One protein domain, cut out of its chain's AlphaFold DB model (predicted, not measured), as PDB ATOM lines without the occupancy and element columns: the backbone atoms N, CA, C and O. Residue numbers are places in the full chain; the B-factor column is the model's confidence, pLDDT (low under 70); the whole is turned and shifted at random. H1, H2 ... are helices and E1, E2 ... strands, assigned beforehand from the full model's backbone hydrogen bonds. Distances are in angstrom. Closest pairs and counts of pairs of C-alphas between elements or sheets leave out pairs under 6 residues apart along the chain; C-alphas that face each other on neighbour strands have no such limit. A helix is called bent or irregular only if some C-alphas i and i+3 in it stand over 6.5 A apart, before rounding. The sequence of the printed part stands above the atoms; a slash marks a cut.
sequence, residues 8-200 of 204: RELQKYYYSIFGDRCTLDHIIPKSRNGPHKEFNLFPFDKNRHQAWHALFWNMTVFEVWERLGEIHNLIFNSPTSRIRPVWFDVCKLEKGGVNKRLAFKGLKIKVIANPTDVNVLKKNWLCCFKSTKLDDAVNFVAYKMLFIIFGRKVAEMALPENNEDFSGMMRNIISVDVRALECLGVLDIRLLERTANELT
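What this domain is: This is residues 8 to 200 of the 204 residues of an uncharacterized protein of Candidatus Yanofskybacteria bacterium RIFCSPHIGHO2_01_FULL_44_22 (UniProt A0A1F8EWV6). A cluster of mostly crossed helices is gathered round one sharply kinked helix, H7, with H1, H3, H6, H8 and H10 packed on it and a small strand hairpin, E1 and E2, set among H1, H2 and H7. H4 and H5 make one end, where H5 packs on H4 and on no other helix, and H9 lies at the other end, folded back into a hairpin with H10. The printed part has 193 residues with ten named helices and two named strands, in the order H1, E1, E2, then H2 to H10; the two strands make an antiparallel sheet, and the class is mostly helix. The whole is compact, with a radius of gyration of the C-alphas of 17.1 A and spans of 46 by 42 by 34 A.

Where its parts are: H1, residues 8 to 18, begins at C-alpha 8 (66.002, -15.825, 96.092) and is 15.1 A long. E1, residues 22 to 26, is 13.0 A long, and E2, residues 41 to 45, 12.8 A. H2 holds residues 46 to 56. H3, residues 61 to 77, is 23.0 A long and irregular, with C-alphas 66 and 69 7.9 A apart and a kink of 57 degrees near residue 68. H4, residues 86 to 90, is only just irregular, with C-alphas 87 and 90 6.6 A apart. H5, residues 98 to 113, begins at C-alpha 98 (40.295, 2.091, 104.007) and is 22.8 A long. H6 holds residues 118 to 129. H7, residues 134 to 157, the longest helix by residues, is 22.3 A from first to last C-alpha; it is irregular, with C-alphas 149 and 152 9.5 A apart and a kink of 134 degrees near residue 150. H8 holds residues 163 to 174, H9 residues 178 to 184, and H10 residues 189 to 200, ending at C-alpha 200 (64.200, -16.909, 128.797).

How they stand to each other: H7 is the hub and touches five helices. Its residues 152 to 156 alone touch H1, closest at the C-alphas of Ile 17 and Ala 155, 7.4 A, at a steep tilt of 51 degrees, opposite ways. H3 touches it at a shallow tilt of 24 degrees, opposite ways, closest at His 72 and Leu 134, 6.6 A between C-alphas. H6 and H7 only just touch, with 3 pairs of C-alphas within 8 A, Phe 129 and Ala 137 closest at 5.6 A. H8 touches H7 at the C-alphas of Asn 139 and Phe 166, 7.2 A, and H10 touches it at those of Ile 149 and Leu 192, 6.1 A. H9 touches H10, 7.1 A between the C-alphas of Glu 182 and Ile 189, as a helical hairpin. E1 and E2 form a hairpin, with N 23 and O 44 2.7 A apart and N 25 and O 42 2.9 A apart, within hydrogen-bond range. The closest C-alphas of E2 and H7, Phe 42 and Lys 144, are 6.5 A apart. H2 touches H6 at the C-alphas of Arg 48 and Cys 128, 4.3 A. H4 touches H5 at those of Val 86 and Ile 112, 5.7 A; H5 and H6 are apart. Every O i to N i+4 pair is within hydrogen-bond range in H1, H2, H5, H6, H8 and H10; the counts are 11 of 13 in H3, 11 of 20 in H7, 0 of 1 in H4 and 0 of 3 in H9, where O i to N i+3 pairs within range number 1 of 2 in H4 and 3 of 4 in H9.

The domain as a whole: The two C-alphas farthest apart, those of Thr 80 and Cys 183, are 50.7 A apart. The printed part has no cut. The link from E1 to E2, 14 residues, is long. Residues 82 to 83 pair with residues 116 to 117, antiparallel. The mean pLDDT of the printed part is 85.6, and residues 158 to 187 and residue 189 are under 70.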
ATOM      1  N   ARG A   8      65.702 -14.682  96.953       84.25
ATOM      2  CA  ARG A   8      66.002 -15.825  96.092       84.25
ATOM      3  C   ARG A   8      67.194 -16.638  96.601       84.25
ATOM      4  O   ARG A   8      67.148 -17.860  96.539       84.25
ATOM      5  N   GLU A   9      68.242 -15.987  97.100       86.69
ATOM      6  CA  GLU A   9      69.386 -16.671  97.718       86.69
ATOM      7  C   GLU A   9      68.994 -17.329  99.038       86.69
ATOM      8  O   GLU A   9      69.345 -18.481  99.262       86.69
ATOM      9  N   LEU A  10      68.204 -16.643  99.870       84.88
ATOM     10  CA  LEU A  10      67.711 -17.214 101.123       84.88
ATOM     11  C   LEU A  10      66.811 -18.437 100.877       84.88
ATOM     12  O   LEU A  10      66.914 -19.441 101.573       84.88
ATOM     13  N   GLN A  11      65.960 -18.377  99.853       87.38
ATOM     14  CA  GLN A  11      65.111 -19.497  99.456       87.38
ATOM     15  C   GLN A  11      65.939 -20.689  98.967       87.38
ATOM     16  O   GLN A  11      65.697 -21.807  99.408       87.38
ATOM     17  N   LYS A  12      66.951 -20.457  98.117       87.88
ATOM     18  CA  LYS A  12      67.892 -21.510  97.693       87.88
ATOM     19  C   LYS A  12      68.618 -22.138  98.885       87.88
ATOM     20  O   LYS A  12      68.719 -23.357  98.947       87.88
ATOM     21  N   TYR A  13      69.074 -21.315  99.827       87.62
ATOM     22  CA  TYR A  13      69.740 -21.769 101.046       87.62
ATOM     23  C   TYR A  13      68.831 -22.665 101.900       87.62
ATOM     24  O   TYR A  13      69.224 -23.761 102.290       87.62
ATOM     25  N   TYR A  14      67.578 -22.271 102.131       88.19
ATOM     26  CA  TYR A  14      66.656 -23.137 102.866       88.19
ATOM     27  C   TYR A  14      66.281 -24.403 102.094       88.19
ATOM     28  O   TYR A  14      66.081 -25.437 102.721       88.19
ATOM     29  N   TYR A  15      66.234 -24.371 100.761       88.38
ATOM     30  CA  TYR A  15      65.987 -25.579  99.968       88.38
ATOM     31  C   TYR A  15      67.111 -26.605 100.103       88.38
ATOM     32  O   TYR A  15      66.822 -27.798 100.131       88.38
ATOM     33  N   SER A  16      68.370 -26.174 100.243       87.00
ATOM     34  CA  SER A  16      69.472 -27.111 100.502       87.00
ATOM     35  C   SER A  16      69.418 -27.762 101.887       87.00
ATOM     36  O   SER A  16      70.000 -28.825 102.058       87.00
ATOM     37  N   ILE A  17      68.725 -27.154 102.857       84.50
ATOM     38  CA  ILE A  17      68.636 -27.661 104.238       84.50
ATOM     39  C   ILE A  17      67.351 -28.473 104.452       84.50
ATOM     40  O   ILE A  17      67.385 -29.569 105.000       84.50
ATOM     41  N   PHE A  18      66.208 -27.947 104.008       83.56
ATOM     42  CA  PHE A  18      64.876 -28.499 104.289       83.56
ATOM     43  C   PHE A  18      64.220 -29.175 103.078       83.56
ATOM     44  O   PHE A  18      63.095 -29.670 103.181       83.56
ATOM     45  N   GLY A  19      64.887 -29.173 101.923       84.00
ATOM     46  CA  GLY A  19      64.331 -29.644 100.659       84.00
ATOM     47  C   GLY A  19      63.452 -28.613  99.940       84.00
ATOM     48  O   GLY A  19      63.103 -27.547 100.453       84.00
ATOM     49  N   ASP A  20      63.066 -28.954  98.713       82.19
ATOM     50  CA  ASP A  20      62.324 -28.098  97.774       82.19
ATOM     51  C   ASP A  20      60.836 -27.900  98.123       82.19
ATOM     52  O   ASP A  20      60.172 -27.019  97.572       82.19
ATOM     53  N   ARG A  21      60.302 -28.682  99.070       81.69
ATOM     54  CA  ARG A  21      58.916 -28.574  99.567       81.69
ATOM     55  C   ARG A  21      58.712 -27.444 100.577       81.69
ATOM     56  O   ARG A  21      57.587 -27.197 101.023       81.69
ATOM     57  N   CYS A  22      59.788 -26.762 100.946       84.31
ATOM     58  CA  CYS A  22      59.756 -25.640 101.859       84.31
ATOM     59  C   CYS A  22      59.171 -24.382 101.190       84.31
ATOM     60  O   CYS A  22      59.377 -24.098 100.015       84.31
ATOM     61  N   THR A  23      58.461 -23.577 101.966       88.94
ATOM     62  CA  THR A  23      57.996 -22.235 101.606       88.94
ATOM     63  C   THR A  23      58.496 -21.231 102.634       88.94
ATOM     64  O   THR A  23      58.918 -21.607 103.722       88.94
ATOM     65  N   LEU A  24      58.494 -19.948 102.281       90.31
ATOM     66  CA  LEU A  24      58.915 -18.882 103.182       90.31
ATOM     67  C   LEU A  24      57.695 -18.266 103.863       90.31
ATOM     68  O   LEU A  24      56.939 -17.536 103.220       90.31
ATOM     69  N   ASP A  25      57.530 -18.555 105.148       91.88
ATOM     70  CA  ASP A  25      56.482 -17.978 105.984       91.88
ATOM     71  C   ASP A  25      56.973 -16.711 106.696       91.88
ATOM     72  O   ASP A  25      58.097 -16.637 107.202       91.88
ATOM     73  N   HIS A  26      56.100 -15.712 106.762       92.19
ATOM     74  CA  HIS A  26      56.342 -14.443 107.431       92.19
ATOM     75  C   HIS A  26      55.943 -14.541 108.902       92.19
ATOM     76  O   HIS A  26      54.759 -14.546 109.222       92.19
ATOM     77  N   ILE A  27      56.928 -14.555 109.805       92.12
ATOM     78  CA  ILE A  27      56.714 -14.673 111.263       92.12
ATOM     79  C   ILE A  27      55.790 -13.557 111.786       92.12
ATOM     80  O   ILE A  27      54.857 -13.791 112.559       92.12
ATOM     81  N   ILE A  28      56.023 -12.339 111.306       91.12
ATOM     82  CA  ILE A  28      55.083 -11.224 111.302       91.12
ATOM     83  C   ILE A  28      54.549 -11.112 109.871       91.12
ATOM     84  O   ILE A  28      55.338 -10.803 108.970       91.12
ATOM     85  N   PRO A  29      53.241 -11.306 109.625       92.38
ATOM     86  CA  PRO A  29      52.681 -11.274 108.277       92.38
ATOM     87  C   PRO A  29      52.984  -9.975 107.512       92.38
ATOM     88  O   PRO A  29      52.944  -8.876 108.072       92.38
ATOM     89  N   LYS A  30      53.200 -10.060 106.187       90.50
ATOM     90  CA  LYS A  30      53.413  -8.870 105.323       90.50
ATOM     91  C   LYS A  30      52.269  -7.856 105.423       90.50
ATOM     92  O   LYS A  30      52.497  -6.645 105.371       90.50
ATOM     93  N   SER A  31      51.045  -8.365 105.547       90.19
ATOM     94  CA  SER A  31      49.792  -7.624 105.749       90.19
ATOM     95  C   SER A  31      49.791  -6.795 107.045       90.19
ATOM     96  O   SER A  31      49.012  -5.850 107.171       90.19
ATOM     97  N   ARG A  32      50.692  -7.123 107.980       90.31
ATOM     98  CA  ARG A  32      50.911  -6.483 109.282       90.31
ATOM     99  C   ARG A  32      52.266  -5.782 109.379       90.31
ATOM    100  O   ARG A  32      52.861  -5.723 110.444       90.31
ATOM    101  N   ASN A  33      52.763  -5.266 108.254       86.62
ATOM    102  CA  ASN A  33      54.054  -4.575 108.154       86.62
ATOM    103  C   ASN A  33      55.289  -5.430 108.472       86.62
ATOM    104  O   ASN A  33      56.379  -4.879 108.597       86.62
ATOM    105  N   GLY A  34      55.166  -6.760 108.493       86.25
ATOM    106  CA  GLY A  34      56.328  -7.631 108.614       86.25
ATOM    107  C   GLY A  34      57.339  -7.399 107.482       86.25
ATOM    108  O   GLY A  34      56.942  -7.384 106.305       86.25
ATOM    109  N   PRO A  35      58.634  -7.208 107.792       84.94
ATOM    110  CA  PRO A  35      59.648  -6.977 106.776       84.94
ATOM    111  C   PRO A  35      59.886  -8.240 105.949       84.94
ATOM    112  O   PRO A  35      59.707  -9.366 106.409       84.94
ATOM    113  N   HIS A  36      60.321  -8.065 104.705       85.50
ATOM    114  CA  HIS A  36      60.721  -9.178 103.849       85.50
ATOM    115  C   HIS A  36      62.238  -9.378 103.946       85.50
ATOM    116  O   HIS A  36      62.971  -9.040 103.024       85.50
ATOM    117  N   LYS A  37      62.697  -9.850 105.109       84.00
ATOM    118  CA  LYS A  37      64.111 -10.048 105.469       84.00
ATOM    119  C   LYS A  37      64.282 -11.370 106.216       84.00
ATOM    120  O   LYS A  37      63.301 -11.869 106.757       84.00
ATOM    121  N   GLU A  38      65.502 -11.901 106.279       84.44
ATOM    122  CA  GLU A  38      65.790 -13.215 106.884       84.44
ATOM    123  C   GLU A  38      65.252 -13.378 108.313       84.44
ATOM    124  O   GLU A  38      64.665 -14.409 108.618       84.44
ATOM    125  N   PHE A  39      65.322 -12.327 109.133       86.94
ATOM    126  CA  PHE A  39      64.828 -12.332 110.514       86.94
ATOM    127  C   PHE A  39      63.301 -12.454 110.643       86.94
ATOM    128  O   PHE A  39      62.765 -12.655 111.721       86.94
ATOM    129  N   ASN A  40      62.558 -12.314 109.546       89.56
ATOM    130  CA  ASN A  40      61.105 -12.473 109.533       89.56
ATOM    131  C   ASN A  40      60.658 -13.627 108.626       89.56
ATOM    132  O   ASN A  40      59.472 -13.732 108.316       89.56
ATOM    133  N   LEU A  41      61.596 -14.446 108.140       90.25
ATOM    134  CA  LEU A  41      61.346 -15.473 107.137       90.25
ATOM    135  C   LEU A  41      61.720 -16.845 107.671       90.25
ATOM    136  O   LEU A  41      62.894 -17.198 107.768       90.25
ATOM    137  N   PHE A  42      60.681 -17.617 107.955       91.25
ATOM    138  CA  PHE A  42      60.781 -18.968 108.462       91.25
ATOM    139  C   PHE A  42      60.610 -19.987 107.322       91.25
ATOM    140  O   PHE A  42      59.618 -19.903 106.587       91.25
ATOM    141  N   PRO A  43      61.532 -20.949 107.159       90.44
ATOM    142  CA  PRO A  43      61.356 -22.066 106.246       90.44
ATOM    143  C   PRO A  43      60.288 -23.026 106.783       90.44
ATOM    144  O   PRO A  43      60.451 -23.641 107.833       90.44
ATOM    145  N   PHE A  44      59.181 -23.156 106.058       88.88
ATOM    146  CA  PHE A  44      58.029 -23.948 106.467       88.88
ATOM    147  C   PHE A  44      57.600 -24.906 105.354       88.88
ATOM    148  O   PHE A  44      57.263 -24.460 104.256       88.88
ATOM    149  N   ASP A  45      57.556 -26.213 105.631       90.50
ATOM    150  CA  ASP A  45      56.910 -27.188 104.740       90.50
ATOM    151  C   ASP A  45      55.527 -26.692 104.294       90.50
ATOM    152  O   ASP A  45      54.711 -26.259 105.113       90.50
ATOM    153  N   LYS A  46      55.264 -26.771 102.988       89.94
ATOM    154  CA  LYS A  46      54.073 -26.195 102.357       89.94
ATOM    155  C   LYS A  46      52.760 -26.656 102.996       89.94
ATOM    156  O   LYS A  46      51.865 -25.836 103.197       89.94
ATOM    157  N   ASN A  47      52.632 -27.943 103.322       91.31
ATOM    158  CA  ASN A  47      51.390 -28.485 103.878       91.31
ATOM    159  C   ASN A  47      51.204 -28.034 105.329       91.31
ATOM    160  O   ASN A  47      50.102 -27.655 105.732       91.31
ATOM    161  N   ARG A  48      52.293 -28.018 106.105       93.62
ATOM    162  CA  ARG A  48      52.271 -27.507 107.481       93.62
ATOM    163  C   ARG A  48      51.970 -26.005 107.518       93.62
ATOM    164  O   ARG A  48      51.203 -25.565 108.365       93.62
ATOM    165  N   HIS A  49      52.502 -25.241 106.569       94.06
ATOM    166  CA  HIS A  49      52.264 -23.805 106.431       94.06
ATOM    167  C   HIS A  49      50.798 -23.483 106.092       94.06
ATOM    168  O   HIS A  49      50.203 -22.568 106.661       94.06
ATOM    169  N   GLN A  50      50.164 -24.271 105.222       94.94
ATOM    170  CA  GLN A  50      48.724 -24.145 104.969       94.94
ATOM    171  C   GLN A  50      47.901 -24.429 106.230       94.94
ATOM    172  O   GLN A  50      46.970 -23.684 106.538       94.94
ATOM    173  N   ALA A  51      48.264 -25.469 106.983       96.75
ATOM    174  CA  ALA A  51      47.609 -25.789 108.245       96.75
ATOM    175  C   ALA A  51      47.811 -24.689 109.303       96.75
ATOM    176  O   ALA A  51      46.859 -24.333 109.996       96.75
ATOM    177  N   TRP A  52      49.005 -24.091 109.375       97.12
ATOM    178  CA  TRP A  52      49.291 -22.918 110.203       97.12
ATOM    179  C   TRP A  52      48.339 -21.761 109.880       97.12
ATOM    180  O   TRP A  52      47.697 -21.219 110.777       97.12
ATOM    181  N   HIS A  53      48.160 -21.421 108.601       95.94
ATOM    182  CA  HIS A  53      47.213 -20.376 108.207       95.94
ATOM    183  C   HIS A  53      45.752 -20.739 108.474       95.94
ATOM    184  O   HIS A  53      44.959 -19.854 108.786       95.94
ATOM    185  N   ALA A  54      45.380 -22.016 108.390       96.19
ATOM    186  CA  ALA A  54      44.036 -22.450 108.756       96.19
ATOM    187  C   ALA A  54      43.768 -22.298 110.266       96.19
ATOM    188  O   ALA A  54      42.643 -21.991 110.654       96.19
ATOM    189  N   LEU A  55      44.790 -22.484 111.111       97.56
ATOM    190  CA  LEU A  55      44.685 -22.355 112.568       97.56
ATOM    191  C   LEU A  55      44.804 -20.917 113.059       97.56
ATOM    192  O   LEU A  55      44.087 -20.543 113.975       97.56
ATOM    193  N   PHE A  56      45.707 -20.121 112.486       97.44
ATOM    194  CA  PHE A  56      46.126 -18.829 113.048       97.44
ATOM    195  C   PHE A  56      45.867 -17.646 112.116       97.44
ATOM    196  O   PHE A  56      46.049 -16.493 112.498       97.44
ATOM    197  N   TRP A  57      45.410 -17.908 110.892       95.50
ATOM    198  CA  TRP A  57      45.055 -16.910 109.891       95.50
ATOM    199  C   TRP A  57      46.125 -15.825 109.697       95.50
ATOM    200  O   TRP A  57      47.137 -16.080 109.042       95.50
ATOM    201  N   ASN A  58      45.899 -14.623 110.243       94.56
ATOM    202  CA  ASN A  58      46.781 -13.459 110.128       94.56
ATOM    203  C   ASN A  58      47.358 -12.999 111.484       94.56
ATOM    204  O   ASN A  58      47.684 -11.817 111.659       94.56
ATOM    205  N   MET A  59      47.438 -13.907 112.458       97.06
ATOM    206  CA  MET A  59      48.127 -13.667 113.725       97.06
ATOM    207  C   MET A  59      49.640 -13.548 113.505       97.06
ATOM    208  O   MET A  59      50.217 -14.156 112.604       97.06
ATOM    209  N   THR A  60      50.286 -12.739 114.335       94.44
ATOM    210  CA  THR A  60      51.746 -12.735 114.499       94.44
ATOM    211  C   THR A  60      52.174 -13.898 115.390       94.44
ATOM    212  O   THR A  60      51.377 -14.391 116.185       94.44
ATOM    213  N   VAL A  61      53.446 -14.300 115.324       94.06
ATOM    214  CA  VAL A  61      53.960 -15.371 116.195       94.06
ATOM    215  C   VAL A  61      53.765 -15.091 117.691       94.06
ATOM    216  O   VAL A  61      53.507 -16.024 118.435       94.06
ATOM    217  N   PHE A  62      53.811 -13.826 118.129       92.69
ATOM    218  CA  PHE A  62      53.596 -13.459 119.535       92.69
ATOM    219  C   PHE A  62      52.148 -13.641 119.966       92.69
ATOM    220  O   PHE A  62      51.888 -14.177 121.031       92.69
ATOM    221  N   GLU A  63      51.201 -13.238 119.121       95.62
ATOM    222  CA  GLU A  63      49.781 -13.461 119.408       95.62
ATOM    223  C   GLU A  63      49.461 -14.960 119.445       95.62
ATOM    224  O   GLU A  63      48.606 -15.384 120.216       95.62
ATOM    225  N   VAL A  64      50.141 -15.766 118.615       97.12
ATOM    226  CA  VAL A  64      50.045 -17.230 118.681       97.12
ATOM    227  C   VAL A  64      50.651 -17.737 119.986       97.12
ATOM    228  O   VAL A  64      49.990 -18.496 120.683       97.12
ATOM    229  N   TRP A  65      51.861 -17.296 120.340       95.25
ATOM    230  CA  TRP A  65      52.567 -17.669 121.570       95.25
ATOM    231  C   TRP A  65      51.728 -17.415 122.827       95.25
ATOM    232  O   TRP A  65      51.518 -18.327 123.621       95.25
ATOM    233  N   GLU A  66      51.170 -16.212 122.958       94.88
ATOM    234  CA  GLU A  66      50.381 -15.787 124.123       94.88
ATOM    235  C   GLU A  66      49.077 -16.574 124.297       94.88
ATOM    236  O   GLU A  66      48.552 -16.665 125.404       94.88
ATOM    237  N   ARG A  67      48.547 -17.152 123.215       97.12
ATOM    238  CA  ARG A  67      47.246 -17.837 123.206       97.12
ATOM    239  C   ARG A  67      47.330 -19.321 122.902       97.12
ATOM    240  O   ARG A  67      46.298 -19.983 122.820       97.12
ATOM    241  N   LEU A  68      48.530 -19.870 122.737       96.62
ATOM    242  CA  LEU A  68      48.701 -21.229 122.233       96.62
ATOM    243  C   LEU A  68      48.014 -22.264 123.131       96.62
ATOM    244  O   LEU A  68      47.339 -23.158 122.624       96.62
ATOM    245  N   GLY A  69      48.133 -22.100 124.453       97.31
ATOM    246  CA  GLY A  69      47.469 -22.958 125.436       97.31
ATOM    247  C   GLY A  69      45.943 -22.833 125.417       97.31
ATOM    248  O   GLY A  69      45.250 -23.846 125.444       97.31
ATOM    249  N   GLU A  70      45.412 -21.613 125.296       97.31
ATOM    250  CA  GLU A  70      43.967 -21.371 125.172       97.31
ATOM    251  C   GLU A  70      43.404 -22.039 123.908       97.31
ATOM    252  O   GLU A  70      42.423 -22.779 123.973       97.31
ATOM    253  N   ILE A  71      44.060 -21.826 122.762       98.00
ATOM    254  CA  ILE A  71      43.661 -22.393 121.469       98.00
ATOM    255  C   ILE A  71      43.716 -23.922 121.522       98.00
ATOM    256  O   ILE A  71      42.771 -24.585 121.092       98.00
ATOM    257  N   HIS A  72      44.792 -24.490 122.074       98.38
ATOM    258  CA  HIS A  72      44.916 -25.936 122.265       98.38
ATOM    259  C   HIS A  72      43.769 -26.485 123.116       98.38
ATOM    260  O   HIS A  72      43.082 -27.412 122.687       98.38
ATOM    261  N   ASN A  73      43.502 -25.866 124.265       97.19
ATOM    262  CA  ASN A  73      42.439 -26.285 125.169       97.19
ATOM    263  C   ASN A  73      41.060 -26.244 124.490       97.19
ATOM    264  O   ASN A  73      40.292 -27.198 124.598       97.19
ATOM    265  N   LEU A  74      40.767 -25.191 123.721       96.38
ATOM    266  CA  LEU A  74      39.527 -25.098 122.945       96.38
ATOM    267  C   LEU A  74      39.415 -26.216 121.895       96.38
ATOM    268  O   LEU A  74      38.337 -26.772 121.708       96.38
ATOM    269  N   ILE A  75      40.507 -26.573 121.217       97.44
ATOM    270  CA  ILE A  75      40.501 -27.615 120.179       97.44
ATOM    271  C   ILE A  75      40.386 -29.019 120.786       97.44
ATOM    272  O   ILE A  75      39.667 -29.862 120.249       97.44
ATOM    273  N   PHE A  76      41.105 -29.315 121.867       97.19
ATOM    274  CA  PHE A  76      41.241 -30.688 122.363       97.19
ATOM    275  C   PHE A  76      40.308 -31.029 123.521       97.19
ATOM    276  O   PHE A  76      39.881 -32.181 123.596       97.19
ATOM    277  N   ASN A  77      39.938 -30.044 124.340       94.88
ATOM    278  CA  ASN A  77      39.170 -30.246 125.570       94.88
ATOM    279  C   ASN A  77      37.764 -29.627 125.521       94.88
ATOM    280  O   ASN A  77      37.047 -29.665 126.520       94.88
ATOM    281  N   SER A  78      37.338 -29.060 124.384       89.50
ATOM    282  CA  SER A  78      35.960 -28.578 124.250       89.50
ATOM    283  C   SER A  78      34.959 -29.744 124.285       89.50
ATOM    284  O   SER A  78      35.148 -30.728 123.565       89.50
ATOM    285  N   PRO A  79      33.854 -29.621 125.045       89.25
ATOM    286  CA  PRO A  79      32.771 -30.601 125.030       89.25
ATOM    287  C   PRO A  79      31.919 -30.527 123.750       89.25
ATOM    288  O   PRO A  79      31.112 -31.418 123.497       89.25
ATOM    289  N   THR A  80      32.058 -29.471 122.939       93.31
ATOM    290  CA  THR A  80      31.281 -29.293 121.705       93.31
ATOM    291  C   THR A  80      32.040 -29.795 120.480       93.31
ATOM    292  O   THR A  80      33.244 -29.600 120.348       93.31
ATOM    293  N   SER A  81      31.322 -30.371 119.511       95.06
ATOM    294  CA  SER A  81      31.901 -30.806 118.228       95.06
ATOM    295  C   SER A  81      32.272 -29.645 117.300       95.06
ATOM    296  O   SER A  81      33.011 -29.827 116.332       95.06
ATOM    297  N   ARG A  82      31.762 -28.441 117.580       97.50
ATOM    298  CA  ARG A  82      32.046 -27.222 116.820       97.50
ATOM    299  C   ARG A  82      32.348 -26.068 117.763       97.50
ATOM    300  O   ARG A  82      31.615 -25.855 118.729       97.50
ATOM    301  N   ILE A  83      33.382 -25.297 117.444       96.25
ATOM    302  CA  ILE A  83      33.812 -24.137 118.232       96.25
ATOM    303  C   ILE A  83      33.996 -22.912 117.345       96.25
ATOM    304  O   ILE A  83      34.337 -23.016 116.167       96.25
ATOM    305  N   ARG A  84      33.763 -21.725 117.905       95.19
ATOM    306  CA  ARG A  84      34.074 -20.466 117.224       95.19
ATOM    307  C   ARG A  84      35.574 -20.184 117.355       95.19
ATOM    308  O   ARG A  84      36.080 -20.274 118.474       95.19
ATOM    309  N   PRO A  85      36.280 -19.807 116.273       95.12
ATOM    310  CA  PRO A  85      37.698 -19.464 116.334       95.12
ATOM    311  C   PRO A  85      37.880 -18.050 116.903       95.12
ATOM    312  O   PRO A  85      38.303 -17.122 116.213       95.12
ATOM    313  N   VAL A  86      37.493 -17.865 118.167       94.94
ATOM    314  CA  VAL A  86      37.469 -16.557 118.846       94.94
ATOM    315  C   VAL A  86      38.837 -15.892 118.866       94.94
ATOM    316  O   VAL A  86      38.916 -14.669 118.814       94.94
ATOM    317  N   TRP A  87      39.908 -16.688 118.818       96.94
ATOM    318  CA  TRP A  87      41.276 -16.192 118.801       96.94
ATOM    319  C   TRP A  87      41.642 -15.396 117.540       96.94
ATOM    320  O   TRP A  87      42.685 -14.748 117.509       96.94
ATOM    321  N   PHE A  88      40.804 -15.399 116.499       96.88
ATOM    322  CA  PHE A  88      40.990 -14.531 115.337       96.88
ATOM    323  C   PHE A  88      40.650 -13.061 115.597       96.88
ATOM    324  O   PHE A  88      40.948 -12.226 114.744       96.88
ATOM    325  N   ASP A  89      40.058 -12.707 116.737       95.50
ATOM    326  CA  ASP A  89      39.779 -11.325 117.155       95.50
ATOM    327  C   ASP A  89      41.012 -10.397 117.084       95.50
ATOM    328  O   ASP A  89      40.879  -9.249 116.640       95.50
ATOM    329  N   VAL A  90      42.210 -10.895 117.408       95.94
ATOM    330  CA  VAL A  90      43.478 -10.142 117.362       95.94
ATOM    331  C   VAL A  90      43.993  -9.918 115.941       95.94
ATOM    332  O   VAL A  90      44.831  -9.041 115.725       95.94
ATOM    333  N   CYS A  91      43.467 -10.639 114.944       95.56
ATOM    334  CA  CYS A  91      43.859 -10.463 113.551       95.56
ATOM    335  C   CYS A  91      43.516  -9.048 113.061       95.56
ATOM    336  O   CYS A  91      42.387  -8.550 113.198       95.56
ATOM    337  N   LYS A  92      44.503  -8.407 112.429       92.81
ATOM    338  CA  LYS A  92      44.431  -7.037 111.903       92.81
ATOM    339  C   LYS A  92      45.034  -6.960 110.509       92.81
ATOM    340  O   LYS A  92      45.837  -7.808 110.131       92.81
ATOM    341  N   LEU A  93      44.670  -5.916 109.773       91.62
ATOM    342  CA  LEU A  93      45.255  -5.579 108.480       91.62
ATOM    343  C   LEU A  93      45.847  -4.165 108.559       91.62
ATOM    344  O   LEU A  93      45.107  -3.181 108.604       91.62
ATOM    345  N   GLU A  94      47.179  -4.075 108.578       88.06
ATOM    346  CA  GLU A  94      47.911  -2.803 108.704       88.06
ATOM    347  C   GLU A  94      48.250  -2.175 107.349       88.06
ATOM    348  O   GLU A  94      48.496  -0.971 107.260       88.06
ATOM    349  N   LYS A  95      48.227  -2.978 106.278       84.88
ATOM    350  CA  LYS A  95      48.440  -2.525 104.899       84.88
ATOM    351  C   LYS A  95      47.152  -2.485 104.088       84.88
ATOM    352  O   LYS A  95      46.314  -3.376 104.162       84.88
ATOM    353  N   GLY A  96      47.058  -1.485 103.217       84.75
ATOM    354  CA  GLY A  96      45.941  -1.296 102.292       84.75
ATOM    355  C   GLY A  96      45.068  -0.094 102.646       84.75
ATOM    356  O   GLY A  96      45.080   0.396 103.779       84.75
ATOM    357  N   GLY A  97      44.330   0.392 101.646       90.94
ATOM    358  CA  GLY A  97      43.390   1.503 101.798       90.94
ATOM    359  C   GLY A  97      42.197   1.153 102.690       90.94
ATOM    360  O   GLY A  97      41.951  -0.019 102.994       90.94
ATOM    361  N   VAL A  98      41.437   2.180 103.078       92.38
ATOM    362  CA  VAL A  98      40.295   2.091 104.007       92.38
ATOM    363  C   VAL A  98      39.334   0.957 103.631       92.38
ATOM    364  O   VAL A  98      39.036   0.107 104.471       92.38
ATOM    365  N   ASN A  99      38.953   0.853 102.354       95.00
ATOM    366  CA  ASN A  99      38.020  -0.174 101.869       95.00
ATOM    367  C   ASN A  99      38.522  -1.606 102.106       95.00
ATOM    368  O   ASN A  99      37.758  -2.463 102.545       95.00
ATOM    369  N   LYS A 100      39.819  -1.874 101.890       93.69
ATOM    370  CA  LYS A 100      40.401  -3.205 102.142       93.69
ATOM    371  C   LYS A 100      40.378  -3.551 103.631       93.69
ATOM    372  O   LYS A 100      40.091  -4.689 103.992       93.69
ATOM    373  N   ARG A 101      40.636  -2.570 104.501       92.44
ATOM    374  CA  ARG A 101      40.587  -2.766 105.960       92.44
ATOM    375  C   ARG A 101      39.161  -3.000 106.455       92.44
ATOM    376  O   ARG A 101      38.962  -3.866 107.302       92.44
ATOM    377  N   LEU A 102      38.173  -2.281 105.919       94.38
ATOM    378  CA  LEU A 102      36.757  -2.502 106.235       94.38
ATOM    379  C   LEU A 102      36.283  -3.883 105.766       94.38
ATOM    380  O   LEU A 102      35.675  -4.611 106.549       94.38
ATOM    381  N   ALA A 103      36.640  -4.287 104.544       95.00
ATOM    382  CA  ALA A 103      36.338  -5.622 104.031       95.00
ATOM    383  C   ALA A 103      36.951  -6.725 104.910       95.00
ATOM    384  O   ALA A 103      36.267  -7.685 105.262       95.00
ATOM    385  N   PHE A 104      38.208  -6.558 105.339       95.31
ATOM    386  CA  PHE A 104      38.859  -7.487 106.264       95.31
ATOM    387  C   PHE A 104      38.141  -7.563 107.619       95.31
ATOM    388  O   PHE A 104      37.917  -8.660 108.125       95.31
ATOM    389  N   LYS A 105      37.733  -6.422 108.196       94.50
ATOM    390  CA  LYS A 105      36.944  -6.395 109.440       94.50
ATOM    391  C   LYS A 105      35.625  -7.157 109.282       94.50
ATOM    392  O   LYS A 105      35.307  -7.983 110.134       94.50
ATOM    393  N   GLY A 106      34.901  -6.930 108.185       95.62
ATOM    394  CA  GLY A 106      33.658  -7.643 107.885       95.62
ATOM    395  C   GLY A 106      33.868  -9.152 107.724       95.62
ATOM    396  O   GLY A 106      33.120  -9.941 108.295       95.62
ATOM    397  N   LEU A 107      34.918  -9.565 107.005       95.88
ATOM    398  CA  LEU A 107      35.284 -10.977 106.868       95.88
ATOM    399  C   LEU A 107      35.640 -11.603 108.222       95.88
ATOM    400  O   LEU A 107      35.142 -12.679 108.533       95.88
ATOM    401  N   LYS A 108      36.439 -10.917 109.047       96.12
ATOM    402  CA  LYS A 108      36.814 -11.384 110.388       96.12
ATOM    403  C   LYS A 108      35.586 -11.672 111.251       96.12
ATOM    404  O   LYS A 108      35.506 -12.743 111.842       96.12
ATOM    405  N   ILE A 109      34.620 -10.748 111.284       95.69
ATOM    406  CA  ILE A 109      33.368 -10.926 112.037       95.69
ATOM    407  C   ILE A 109      32.634 -12.186 111.561       95.69
ATOM    408  O   ILE A 109      32.237 -13.009 112.384       95.69
ATOM    409  N   LYS A 110      32.508 -12.379 110.240       95.31
ATOM    410  CA  LYS A 110      31.857 -13.567 109.667       95.31
ATOM    411  C   LYS A 110      32.579 -14.863 110.037       95.31
ATOM    412  O   LYS A 110      31.930 -15.825 110.427       95.31
ATOM    413  N   VAL A 111      33.909 -14.896 109.931       93.56
ATOM    414  CA  VAL A 111      34.708 -16.091 110.250       93.56
ATOM    415  C   VAL A 111      34.579 -16.458 111.731       93.56
ATOM    416  O   VAL A 111      34.353 -17.622 112.039       93.56
ATOM    417  N   ILE A 112      34.654 -15.483 112.642       95.19
ATOM    418  CA  ILE A 112      34.518 -15.725 114.089       95.19
ATOM    419  C   ILE A 112      33.103 -16.199 114.451       95.19
ATOM    420  O   ILE A 112      32.940 -17.062 115.314       95.19
ATOM    421  N   ALA A 113      32.072 -15.659 113.797       94.38
ATOM    422  CA  ALA A 113      30.686 -16.029 114.072       94.38
ATOM    423  C   ALA A 113      30.365 -17.488 113.697       94.38
ATOM    424  O   ALA A 113      29.503 -18.098 114.336       94.38
ATOM    425  N   ASN A 114      31.070 -18.046 112.708       93.88
ATOM    426  CA  ASN A 114      30.823 -19.373 112.154       93.88
ATOM    427  C   ASN A 114      31.594 -20.466 112.919       93.88
ATOM    428  O   ASN A 114      32.824 -20.524 112.837       93.88
ATOM    429  N   PRO A 115      30.907 -21.384 113.631       94.50
ATOM    430  CA  PRO A 115      31.576 -22.476 114.326       94.50
ATOM    431  C   PRO A 115      32.254 -23.441 113.348       94.50
ATOM    432  O   PRO A 115      31.628 -23.931 112.402       94.50
ATOM    433  N   THR A 116      33.511 -23.766 113.618       96.00
ATOM    434  CA  THR A 116      34.320 -24.727 112.863       96.00
ATOM    435  C   THR A 116      34.287 -26.086 113.549       96.00
ATOM    436  O   THR A 116      34.282 -26.159 114.776       96.00
ATOM    437  N   ASP A 117      34.247 -27.156 112.758       97.06
ATOM    438  CA  ASP A 117      34.335 -28.529 113.257       97.06
ATOM    439  C   ASP A 117      35.680 -28.770 113.962       97.06
ATOM    440  O   ASP A 117      36.754 -28.508 113.408       97.06
ATOM    441  N   VAL A 118      35.621 -29.280 115.190       97.12
ATOM    442  CA  VAL A 118      36.796 -29.569 116.016       97.12
ATOM    443  C   VAL A 118      37.727 -30.585 115.350       97.12
ATOM    444  O   VAL A 118      38.943 -30.444 115.446       97.12
ATOM    445  N   ASN A 119      37.211 -31.570 114.615       97.50
ATOM    446  CA  ASN A 119      38.040 -32.556 113.918       97.50
ATOM    447  C   ASN A 119      38.861 -31.922 112.789       97.50
ATOM    448  O   ASN A 119      40.006 -32.318 112.561       97.50
ATOM    449  N   VAL A 120      38.327 -30.893 112.121       97.50
ATOM    450  CA  VAL A 120      39.083 -30.109 111.128       97.50
ATOM    451  C   VAL A 120      40.225 -29.356 111.810       97.50
ATOM    452  O   VAL A 120      41.354 -29.364 111.316       97.50
ATOM    453  N   LEU A 121      39.966 -28.758 112.975       97.75
ATOM    454  CA  LEU A 121      40.986 -28.052 113.751       97.75
ATOM    455  C   LEU A 121      42.064 -29.003 114.285       97.75
ATOM    456  O   LEU A 121      43.246 -28.715 114.127       97.75
ATOM    457  N   LYS A 122      41.684 -30.172 114.817       98.19
ATOM    458  CA  LYS A 122      42.619 -31.227 115.250       98.19
ATOM    459  C   LYS A 122      43.490 -31.722 114.096       98.19
ATOM    460  O   LYS A 122      44.698 -31.869 114.265       98.19
ATOM    461  N   LYS A 123      42.910 -31.923 112.906       98.19
ATOM    462  CA  LYS A 123      43.660 -32.300 111.696       98.19
ATOM    463  C   LYS A 123      44.676 -31.227 111.306       98.19
ATOM    464  O   LYS A 123      45.823 -31.560 111.012       98.19
ATOM    465  N   ASN A 124      44.281 -29.955 111.320       98.31
ATOM    466  CA  ASN A 124      45.202 -28.855 111.033       98.31
ATOM    467  C   ASN A 124      46.290 -28.742 112.108       98.31
ATOM    468  O   ASN A 124      47.455 -28.570 111.764       98.31
ATOM    469  N   TRP A 125      45.943 -28.912 113.386       98.25
ATOM    470  CA  TRP A 125      46.899 -28.924 114.495       98.25
ATOM    471  C   TRP A 125      47.954 -30.012 114.306       98.25
ATOM    472  O   TRP A 125      49.147 -29.717 114.256       98.25
ATOM    473  N   LEU A 126      47.514 -31.255 114.096       97.38
ATOM    474  CA  LEU A 126      48.400 -32.390 113.857       97.38
ATOM    475  C   LEU A 126      49.244 -32.192 112.592       97.38
ATOM    476  O   LEU A 126      50.427 -32.518 112.581       97.38
ATOM    477  N   CYS A 127      48.678 -31.626 111.524       95.88
ATOM    478  CA  CYS A 127      49.443 -31.322 110.318       95.88
ATOM    479  C   CYS A 127      50.543 -30.286 110.600       95.88
ATOM    480  O   CYS A 127      51.693 -30.507 110.224       95.88
ATOM    481  N   CYS A 128      50.198 -29.197 111.291       95.00
ATOM    482  CA  CYS A 128      51.076 -28.079 111.621       95.00
ATOM    483  C   CYS A 128      52.221 -28.495 112.557       95.00
ATOM    484  O   CYS A 128      53.395 -28.307 112.225       95.00
ATOM    485  N   PHE A 129      51.888 -29.110 113.692       94.06
ATOM    486  CA  PHE A 129      52.824 -29.389 114.785       94.06
ATOM    487  C   PHE A 129      53.345 -30.825 114.813       94.06
ATOM    488  O   PHE A 129      54.268 -31.107 115.562       94.06
ATOM    489  N   LYS A 130      52.784 -31.731 113.998       92.88
ATOM    490  CA  LYS A 130      53.108 -33.174 113.990       92.88
ATOM    491  C   LYS A 130      52.839 -33.894 115.316       92.88
ATOM    492  O   LYS A 130      53.223 -35.043 115.475       92.88
ATOM    493  N   SER A 131      52.113 -33.249 116.223       94.31
ATOM    494  CA  SER A 131      51.745 -33.776 117.531       94.31
ATOM    495  C   SER A 131      50.423 -33.173 117.993       94.31
ATOM    496  O   SER A 131      50.001 -32.125 117.503       94.31
ATOM    497  N   THR A 132      49.761 -33.837 118.938       95.62
ATOM    498  CA  THR A 132      48.591 -33.320 119.662       95.62
ATOM    499  C   THR A 132      48.964 -32.638 120.978       95.62
ATOM    500  O   THR A 132      48.104 -32.010 121.595       95.62
ATOM    501  N   LYS A 133      50.220 -32.749 121.427       95.62
ATOM    502  CA  LYS A 133      50.686 -32.193 122.702       95.62
ATOM    503  C   LYS A 133      50.920 -30.687 122.589       95.62
ATOM    504  O   LYS A 133      51.420 -30.204 121.573       95.62
ATOM    505  N   LEU A 134      50.580 -29.953 123.650       95.25
ATOM    506  CA  LEU A 134      50.818 -28.512 123.726       95.25
ATOM    507  C   LEU A 134      52.318 -28.188 123.733       95.25
ATOM    508  O   LEU A 134      52.732 -27.282 123.017       95.25
ATOM    509  N   ASP A 135      53.132 -28.943 124.476       91.25
ATOM    510  CA  ASP A 135      54.575 -28.679 124.586       91.25
ATOM    511  C   ASP A 135      55.297 -28.740 123.234       91.25
ATOM    512  O   ASP A 135      56.123 -27.880 122.938       91.25
ATOM    513  N   ASP A 136      54.925 -29.675 122.361       90.31
ATOM    514  CA  ASP A 136      55.531 -29.789 121.029       90.31
ATOM    515  C   ASP A 136      55.169 -28.577 120.149       90.31
ATOM    516  O   ASP A 136      55.986 -28.081 119.369       90.31
ATOM    517  N   ALA A 137      53.951 -28.041 120.305       94.69
ATOM    518  CA  ALA A 137      53.548 -26.805 119.644       94.69
ATOM    519  C   ALA A 137      54.283 -25.585 120.218       94.69
ATOM    520  O   ALA A 137      54.722 -24.729 119.448       94.69
ATOM    521  N   VAL A 138      54.455 -25.516 121.543       92.81
ATOM    522  CA  VAL A 138      55.242 -24.470 122.217       92.81
ATOM    523  C   VAL A 138      56.675 -24.474 121.691       92.81
ATOM    524  O   VAL A 138      57.158 -23.433 121.252       92.81
ATOM    525  N   ASN A 139      57.324 -25.635 121.635       88.56
ATOM    526  CA  ASN A 139      58.693 -25.765 121.137       88.56
ATOM    527  C   ASN A 139      58.801 -25.369 119.662       88.56
ATOM    528  O   ASN A 139      59.704 -24.625 119.279       88.56
ATOM    529  N   PHE A 140      57.829 -25.755 118.831       90.94
ATOM    530  CA  PHE A 140      57.793 -25.318 117.437       90.94
ATOM    531  C   PHE A 140      57.657 -23.792 117.291       90.94
ATOM    532  O   PHE A 140      58.348 -23.179 116.473       90.94
ATOM    533  N   VAL A 141      56.775 -23.155 118.069       93.44
ATOM    534  CA  VAL A 141      56.600 -21.693 118.027       93.44
ATOM    535  C   VAL A 141      57.840 -20.979 118.571       93.44
ATOM    536  O   VAL A 141      58.277 -20.003 117.962       93.44
ATOM    537  N   ALA A 142      58.461 -21.491 119.635       89.69
ATOM    538  CA  ALA A 142      59.729 -20.985 120.158       89.69
ATOM    539  C   ALA A 142      60.848 -21.067 119.105       89.69
ATOM    540  O   ALA A 142      61.541 -20.081 118.861       89.69
ATOM    541  N   TYR A 143      60.962 -22.195 118.397       87.25
ATOM    542  CA  TYR A 143      61.904 -22.350 117.287       87.25
ATOM    543  C   TYR A 143      61.660 -21.318 116.183       87.25
ATOM    544  O   TYR A 143      62.588 -20.679 115.690       87.25
ATOM    545  N   LYS A 144      60.393 -21.083 115.826       90.19
ATOM    546  CA  LYS A 144      60.019 -20.035 114.869       90.19
ATOM    547  C   LYS A 144      60.391 -18.637 115.381       90.19
ATOM    548  O   LYS A 144      60.812 -17.802 114.587       90.19
ATOM    549  N   MET A 145      60.270 -18.374 116.682       90.12
ATOM    550  CA  MET A 145      60.684 -17.114 117.309       90.12
ATOM    551  C   MET A 145      62.204 -16.917 117.299       90.12
ATOM    552  O   MET A 145      62.648 -15.786 117.131       90.12
ATOM    553  N   LEU A 146      63.016 -17.977 117.364       85.56
ATOM    554  CA  LEU A 146      64.476 -17.855 117.243       85.56
ATOM    555  C   LEU A 146      64.916 -17.220 115.918       85.56
ATOM    556  O   LEU A 146      65.914 -16.501 115.892       85.56
ATOM    557  N   PHE A 147      64.169 -17.420 114.827       87.50
ATOM    558  CA  PHE A 147      64.466 -16.770 113.544       87.50
ATOM    559  C   PHE A 147      64.365 -15.239 113.635       87.50
ATOM    560  O   PHE A 147      65.060 -14.558 112.889       87.50
ATOM    561  N   ILE A 148      63.578 -14.686 114.569       85.88
ATOM    562  CA  ILE A 148      63.547 -13.236 114.839       85.88
ATOM    563  C   ILE A 148      64.912 -12.742 115.309       85.88
ATOM    564  O   ILE A 148      65.338 -11.658 114.915       85.88
ATOM    565  N   ILE A 149      65.596 -13.549 116.119       79.31
ATOM    566  CA  ILE A 149      66.845 -13.193 116.787       79.31
ATOM    567  C   ILE A 149      68.051 -13.520 115.899       79.31
ATOM    568  O   ILE A 149      68.891 -12.662 115.640       79.31
ATOM    569  N   PHE A 150      68.120 -14.746 115.378       79.19
ATOM    570  CA  PHE A 150      69.311 -15.266 114.695       79.19
ATOM    571  C   PHE A 150      69.134 -15.434 113.180       79.19
ATOM    572  O   PHE A 150      70.080 -15.820 112.484       79.19
ATOM    573  N   GLY A 151      67.946 -15.134 112.644       83.56
ATOM    574  CA  GLY A 151      67.661 -15.234 111.216       83.56
ATOM    575  C   GLY A 151      67.942 -16.634 110.683       83.56
ATOM    576  O   GLY A 151      67.592 -17.640 111.300       83.56
ATOM    577  N   ARG A 152      68.623 -16.707 109.538       84.69
ATOM    578  CA  ARG A 152      68.920 -17.981 108.877       84.69
ATOM    579  C   ARG A 152      69.840 -18.910 109.672       84.69
ATOM    580  O   ARG A 152      69.794 -20.104 109.417       84.69
ATOM    581  N   LYS A 153      70.638 -18.400 110.625       82.56
ATOM    582  CA  LYS A 153      71.567 -19.230 111.418       82.56
ATOM    583  C   LYS A 153      70.840 -20.301 112.233       82.56
ATOM    584  O   LYS A 153      71.404 -21.354 112.491       82.56
ATOM    585  N   VAL A 154      69.575 -20.063 112.586       82.25
ATOM    586  CA  VAL A 154      68.739 -21.067 113.262       82.25
ATOM    587  C   VAL A 154      68.554 -22.315 112.400       82.25
ATOM    588  O   VAL A 154      68.494 -23.416 112.931       82.25
ATOM    589  N   ALA A 155      68.504 -22.170 111.071       80.44
ATOM    590  CA  ALA A 155      68.323 -23.305 110.170       80.44
ATOM    591  C   ALA A 155      69.465 -24.330 110.249       80.44
ATOM    592  O   ALA A 155      69.250 -25.494 109.927       80.44
ATOM    593  N   GLU A 156      70.651 -23.908 110.690       75.75
ATOM    594  CA  GLU A 156      71.830 -24.763 110.861       75.75
ATOM    595  C   GLU A 156      71.779 -25.563 112.169       75.75
ATOM    596  O   GLU A 156      72.485 -26.555 112.306       75.75
ATOM    597  N   MET A 157      70.932 -25.160 113.122       71.25
ATOM    598  CA  MET A 157      70.871 -25.750 114.464       71.25
ATOM    599  C   MET A 157      70.013 -27.024 114.532       71.25
ATOM    600  O   MET A 157      70.017 -27.685 115.564       71.25
ATOM    601  N   ALA A 158      69.335 -27.385 113.431       62.69
ATOM    602  CA  ALA A 158      68.295 -28.417 113.341       62.69
ATOM    603  C   ALA A 158      67.155 -28.227 114.371       62.69
ATOM    604  O   ALA A 158      67.292 -27.550 115.382       62.69
ATOM    605  N   LEU A 159      65.972 -28.786 114.105       64.44
ATOM    606  CA  LEU A 159      64.948 -28.920 115.147       64.44
ATOM    607  C   LEU A 159      65.286 -30.188 115.938       64.44
ATOM    608  O   LEU A 159      65.270 -31.259 115.330       64.44
ATOM    609  N   PRO A 160      65.582 -30.095 117.242       59.94
ATOM    610  CA  PRO A 160      65.802 -31.270 118.070       59.94
ATOM    611  C   PRO A 160      64.601 -32.220 118.029       59.94
ATOM    612  O   PRO A 160      63.450 -31.778 118.001       59.94
ATOM    613  N   GLU A 161      64.871 -33.526 118.014       57.06
ATOM    614  CA  GLU A 161      63.838 -34.562 117.872       57.06
ATOM    615  C   GLU A 161      62.984 -34.735 119.142       57.06
ATOM    616  O   GLU A 161      61.892 -35.303 119.078       57.06
ATOM    617  N   ASN A 162      63.448 -34.225 120.291       58.72
ATOM    618  CA  ASN A 162      62.755 -34.301 121.577       58.72
ATOM    619  C   ASN A 162      62.840 -32.986 122.394       58.72
ATOM    620  O   ASN A 162      63.579 -32.053 122.069       58.72
ATOM    621  N   ASN A 163      62.055 -32.919 123.475       60.62
ATOM    622  CA  ASN A 163      61.867 -31.707 124.284       60.62
ATOM    623  C   ASN A 163      63.044 -31.377 125.224       60.62
ATOM    624  O   ASN A 163      63.235 -30.203 125.561       60.62
ATOM    625  N   GLU A 164      63.828 -32.371 125.650       60.19
ATOM    626  CA  GLU A 164      65.003 -32.147 126.506       60.19
ATOM    627  C   GLU A 164      66.129 -31.484 125.711       60.19
ATOM    628  O   GLU A 164      66.669 -30.459 126.141       60.19
ATOM    629  N   ASP A 165      66.386 -31.982 124.501       64.19
ATOM    630  CA  ASP A 165      67.369 -31.417 123.578       64.19
ATOM    631  C   ASP A 165      66.975 -29.998 123.148       64.19
ATOM    632  O   ASP A 165      67.821 -29.101 123.077       64.19
ATOM    633  N   PHE A 166      65.674 -29.750 122.947       66.62
ATOM    634  CA  PHE A 166      65.159 -28.406 122.680       66.62
ATOM    635  C   PHE A 166      65.440 -27.444 123.834       66.62
ATOM    636  O   PHE A 166      65.966 -26.354 123.617       66.62
ATOM    637  N   SER A 167      65.158 -27.850 125.072       65.31
ATOM    638  CA  SER A 167      65.407 -27.017 126.254       65.31
ATOM    639  C   SER A 167      66.907 -26.754 126.463       65.31
ATOM    640  O   SER A 167      67.302 -25.649 126.836       65.31
ATOM    641  N   GLY A 168      67.765 -27.741 126.183       64.06
ATOM    642  CA  GLY A 168      69.223 -27.578 126.165       64.06
ATOM    643  C   GLY A 168      69.697 -26.571 125.112       64.06
ATOM    644  O   GLY A 168      70.436 -25.642 125.440       64.06
ATOM    645  N   MET A 169      69.213 -26.700 123.873       69.44
ATOM    646  CA  MET A 169      69.493 -25.760 122.785       69.44
ATOM    647  C   MET A 169      69.049 -24.338 123.149       69.44
ATOM    648  O   MET A 169      69.824 -23.394 123.003       69.44
ATOM    649  N   MET A 170      67.834 -24.180 123.682       67.31
ATOM    650  CA  MET A 170      67.299 -22.879 124.091       67.31
ATOM    651  C   MET A 170      68.181 -22.203 125.143       67.31
ATOM    652  O   MET A 170      68.511 -21.029 124.984       67.31
ATOM    653  N   ARG A 171      68.629 -22.932 126.173       66.19
ATOM    654  CA  ARG A 171      69.513 -22.388 127.221       66.19
ATOM    655  C   ARG A 171      70.857 -21.905 126.672       66.19
ATOM    656  O   ARG A 171      71.290 -20.811 127.025       66.19
ATOM    657  N   ASN A 172      71.464 -22.658 125.753       64.56
ATOM    658  CA  ASN A 172      72.722 -22.273 125.097       64.56
ATOM    659  C   ASN A 172      72.570 -21.053 124.171       64.56
ATOM    660  O   ASN A 172      73.519 -20.309 123.943       64.56
ATOM    661  N   ILE A 173      71.376 -20.852 123.613       65.25
ATOM    662  CA  ILE A 173      71.075 -19.729 122.726       65.25
ATOM    663  C   ILE A 173      70.757 -18.452 123.523       65.25
ATOM    664  O   ILE A 173      71.151 -17.357 123.127       65.25
ATOM    665  N   ILE A 174      70.066 -18.581 124.657       60.53
ATOM    666  CA  ILE A 174      69.673 -17.459 125.524       60.53
ATOM    667  C   ILE A 174      70.882 -16.810 126.218       60.53
ATOM    668  O   ILE A 174      70.821 -15.635 126.571       60.53
ATOM    669  N   SER A 175      72.013 -17.513 126.351       59.06
ATOM    670  CA  SER A 175      73.259 -16.916 126.857       59.06
ATOM    671  C   SER A 175      73.925 -15.926 125.887       59.06
ATOM    672  O   SER A 175      74.963 -15.356 126.223       59.06
ATOM    673  N   VAL A 176      73.377 -15.720 124.683       57.19
ATOM    674  CA  VAL A 176      73.910 -14.768 123.698       57.19
ATOM    675  C   VAL A 176      73.430 -13.346 124.012       57.19
ATOM    676  O   VAL A 176      72.232 -13.083 124.074       57.19
ATOM    677  N   ASP A 177      74.376 -12.413 124.172       55.94
ATOM    678  CA  ASP A 177      74.105 -11.000 124.462       55.94
ATOM    679  C   ASP A 177      73.275 -10.340 123.343       55.94
ATOM    680  O   ASP A 177      73.742 -10.144 122.217       55.94
ATOM    681  N   VAL A 178      72.032  -9.970 123.669       56.16
ATOM    682  CA  VAL A 178      71.073  -9.321 122.759       56.16
ATOM    683  C   VAL A 178      71.630  -8.006 122.191       56.16
ATOM    684  O   VAL A 178      71.304  -7.653 121.057       56.16
ATOM    685  N   ARG A 179      72.534  -7.318 122.906       51.22
ATOM    686  CA  ARG A 179      73.171  -6.074 122.434       51.22
ATOM    687  C   ARG A 179      74.127  -6.308 121.264       51.22
ATOM    688  O   ARG A 179      74.261  -5.444 120.403       51.22
ATOM    689  N   ALA A 180      74.733  -7.493 121.160       51.09
ATOM    690  CA  ALA A 180      75.591  -7.844 120.026       51.09
ATOM    691  C   ALA A 180      74.803  -7.998 118.705       51.09
ATOM    692  O   ALA A 180      75.386  -7.957 117.620       51.09
ATOM    693  N   LEU A 181      73.474  -8.152 118.778       51.94
ATOM    694  CA  LEU A 181      72.601  -8.317 117.615       51.94
ATOM    695  C   LEU A 181      72.176  -6.979 116.984       51.94
ATOM    696  O   LEU A 181      71.807  -6.971 115.810       51.94
ATOM    697  N   GLU A 182      72.303  -5.841 117.682       48.09
ATOM    698  CA  GLU A 182      72.010  -4.503 117.129       48.09
ATOM    699  C   GLU A 182      72.809  -4.210 115.843       48.09
ATOM    700  O   GLU A 182      72.308  -3.572 114.912       48.09
ATOM    701  N   CYS A 183      74.027  -4.751 115.729       42.97
ATOM    702  CA  CYS A 183      74.913  -4.546 114.583       42.97
ATOM    703  C   CYS A 183      74.491  -5.289 113.295       42.97
ATOM    704  O   CYS A 183      75.104  -5.072 112.249       42.97
ATOM    705  N   LEU A 184      73.461  -6.149 113.326       48.53
ATOM    706  CA  LEU A 184      73.111  -7.047 112.210       48.53
ATOM    707  C   LEU A 184      71.896  -6.604 111.370       48.53
ATOM    708  O   LEU A 184      71.442  -7.347 110.499       48.53
ATOM    709  N   GLY A 185      71.373  -5.387 111.568       50.41
ATOM    710  CA  GLY A 185      70.247  -4.872 110.765       50.41
ATOM    711  C   GLY A 185      68.925  -5.612 111.020       50.41
ATOM    712  O   GLY A 185      68.102  -5.771 110.104       50.41
ATOM    713  N   VAL A 186      68.777  -6.071 112.261       52.75
ATOM    714  CA  VAL A 186      67.714  -6.935 112.775       52.75
ATOM    715  C   VAL A 186      66.361  -6.207 112.799       52.75
ATOM    716  O   VAL A 186      66.267  -4.996 112.585       52.75
ATOM    717  N   LEU A 187      65.278  -6.965 112.983       59.72
ATOM    718  CA  LEU A 187      63.979  -6.423 113.390       59.72
ATOM    719  C   LEU A 187      64.138  -5.497 114.613       59.72
ATOM    720  O   LEU A 187      65.049  -5.697 115.406       59.72
ATOM    721  N   ASP A 188      63.249  -4.501 114.731       70.69
ATOM    722  CA  ASP A 188      63.135  -3.542 115.849       70.69
ATOM    723  C   ASP A 188      63.659  -4.106 117.186       70.69
ATOM    724  O   ASP A 188      63.212  -5.168 117.619       70.69
ATOM    725  N   ILE A 189      64.583  -3.396 117.846       69.94
ATOM    726  CA  ILE A 189      65.234  -3.831 119.093       69.94
ATOM    727  C   ILE A 189      64.234  -4.256 120.174       69.94
ATOM    728  O   ILE A 189      64.440  -5.258 120.854       69.94
ATOM    729  N   ARG A 190      63.083  -3.578 120.261       76.19
ATOM    730  CA  ARG A 190      62.032  -3.923 121.228       76.19
ATOM    731  C   ARG A 190      61.447  -5.305 120.960       76.19
ATOM    732  O   ARG A 190      61.036  -6.004 121.884       76.19
ATOM    733  N   LEU A 191      61.389  -5.709 119.690       74.94
ATOM    734  CA  LEU A 191      60.953  -7.043 119.297       74.94
ATOM    735  C   LEU A 191      61.961  -8.098 119.747       74.94
ATOM    736  O   LEU A 191      61.552  -9.149 120.232       74.94
ATOM    737  N   LEU A 192      63.257  -7.819 119.602       73.19
ATOM    738  CA  LEU A 192      64.319  -8.727 120.029       73.19
ATOM    739  C   LEU A 192      64.305  -8.935 121.534       73.19
ATOM    740  O   LEU A 192      64.247 -10.077 121.978       73.19
ATOM    741  N   GLU A 193      64.265  -7.848 122.302       74.44
ATOM    742  CA  GLU A 193      64.189  -7.900 123.763       74.44
ATOM    743  C   GLU A 193      62.949  -8.663 124.229       74.44
ATOM    744  O   GLU A 193      63.049  -9.552 125.072       74.44
ATOM    745  N   ARG A 194      61.776  -8.385 123.638       81.12
ATOM    746  CA  ARG A 194      60.556  -9.142 123.942       81.12
ATOM    747  C   ARG A 194      60.734 -10.628 123.639       81.12
ATOM    748  O   ARG A 194      60.366 -11.452 124.466       81.12
ATOM    749  N   THR A 195      61.284 -10.970 122.474       77.94
ATOM    750  CA  THR A 195      61.494 -12.370 122.074       77.94
ATOM    751  C   THR A 195      62.422 -13.078 123.052       77.94
ATOM    752  O   THR A 195      62.070 -14.138 123.557       77.94
ATOM    753  N   ALA A 196      63.573 -12.474 123.354       76.81
ATOM    754  CA  ALA A 196      64.540 -13.020 124.294       76.81
ATOM    755  C   ALA A 196      63.906 -13.215 125.676       76.81
ATOM    756  O   ALA A 196      63.957 -14.314 126.210       76.81
ATOM    757  N   ASN A 197      63.210 -12.206 126.206       78.69
ATOM    758  CA  ASN A 197      62.564 -12.286 127.517       78.69
ATOM    759  C   ASN A 197      61.492 -13.384 127.598       78.69
ATOM    760  O   ASN A 197      61.409 -14.074 128.614       78.69
ATOM    761  N   GLU A 198      60.668 -13.557 126.559       81.56
ATOM    762  CA  GLU A 198      59.665 -14.632 126.511       81.56
ATOM    763  C   GLU A 198      60.316 -16.020 126.498       81.56
ATOM    764  O   GLU A 198      59.892 -16.913 127.231       81.56
ATOM    765  N   LEU A 199      61.371 -16.193 125.696       80.25
ATOM    766  CA  LEU A 199      62.094 -17.459 125.600       80.25
ATOM    767  C   LEU A 199      62.851 -17.765 126.902       80.25
ATOM    768  O   LEU A 199      62.739 -18.874 127.420       80.25
ATOM    769  N   THR A 200      63.533 -16.780 127.492       75.75
ATOM    770  CA  THR A 200      64.200 -16.909 128.797       75.75
ATOM    771  C   THR A 200      63.218 -17.304 129.884       75.75
ATOM    772  O   THR A 200      63.451 -18.285 130.573       75.75
TER     773      THR A 200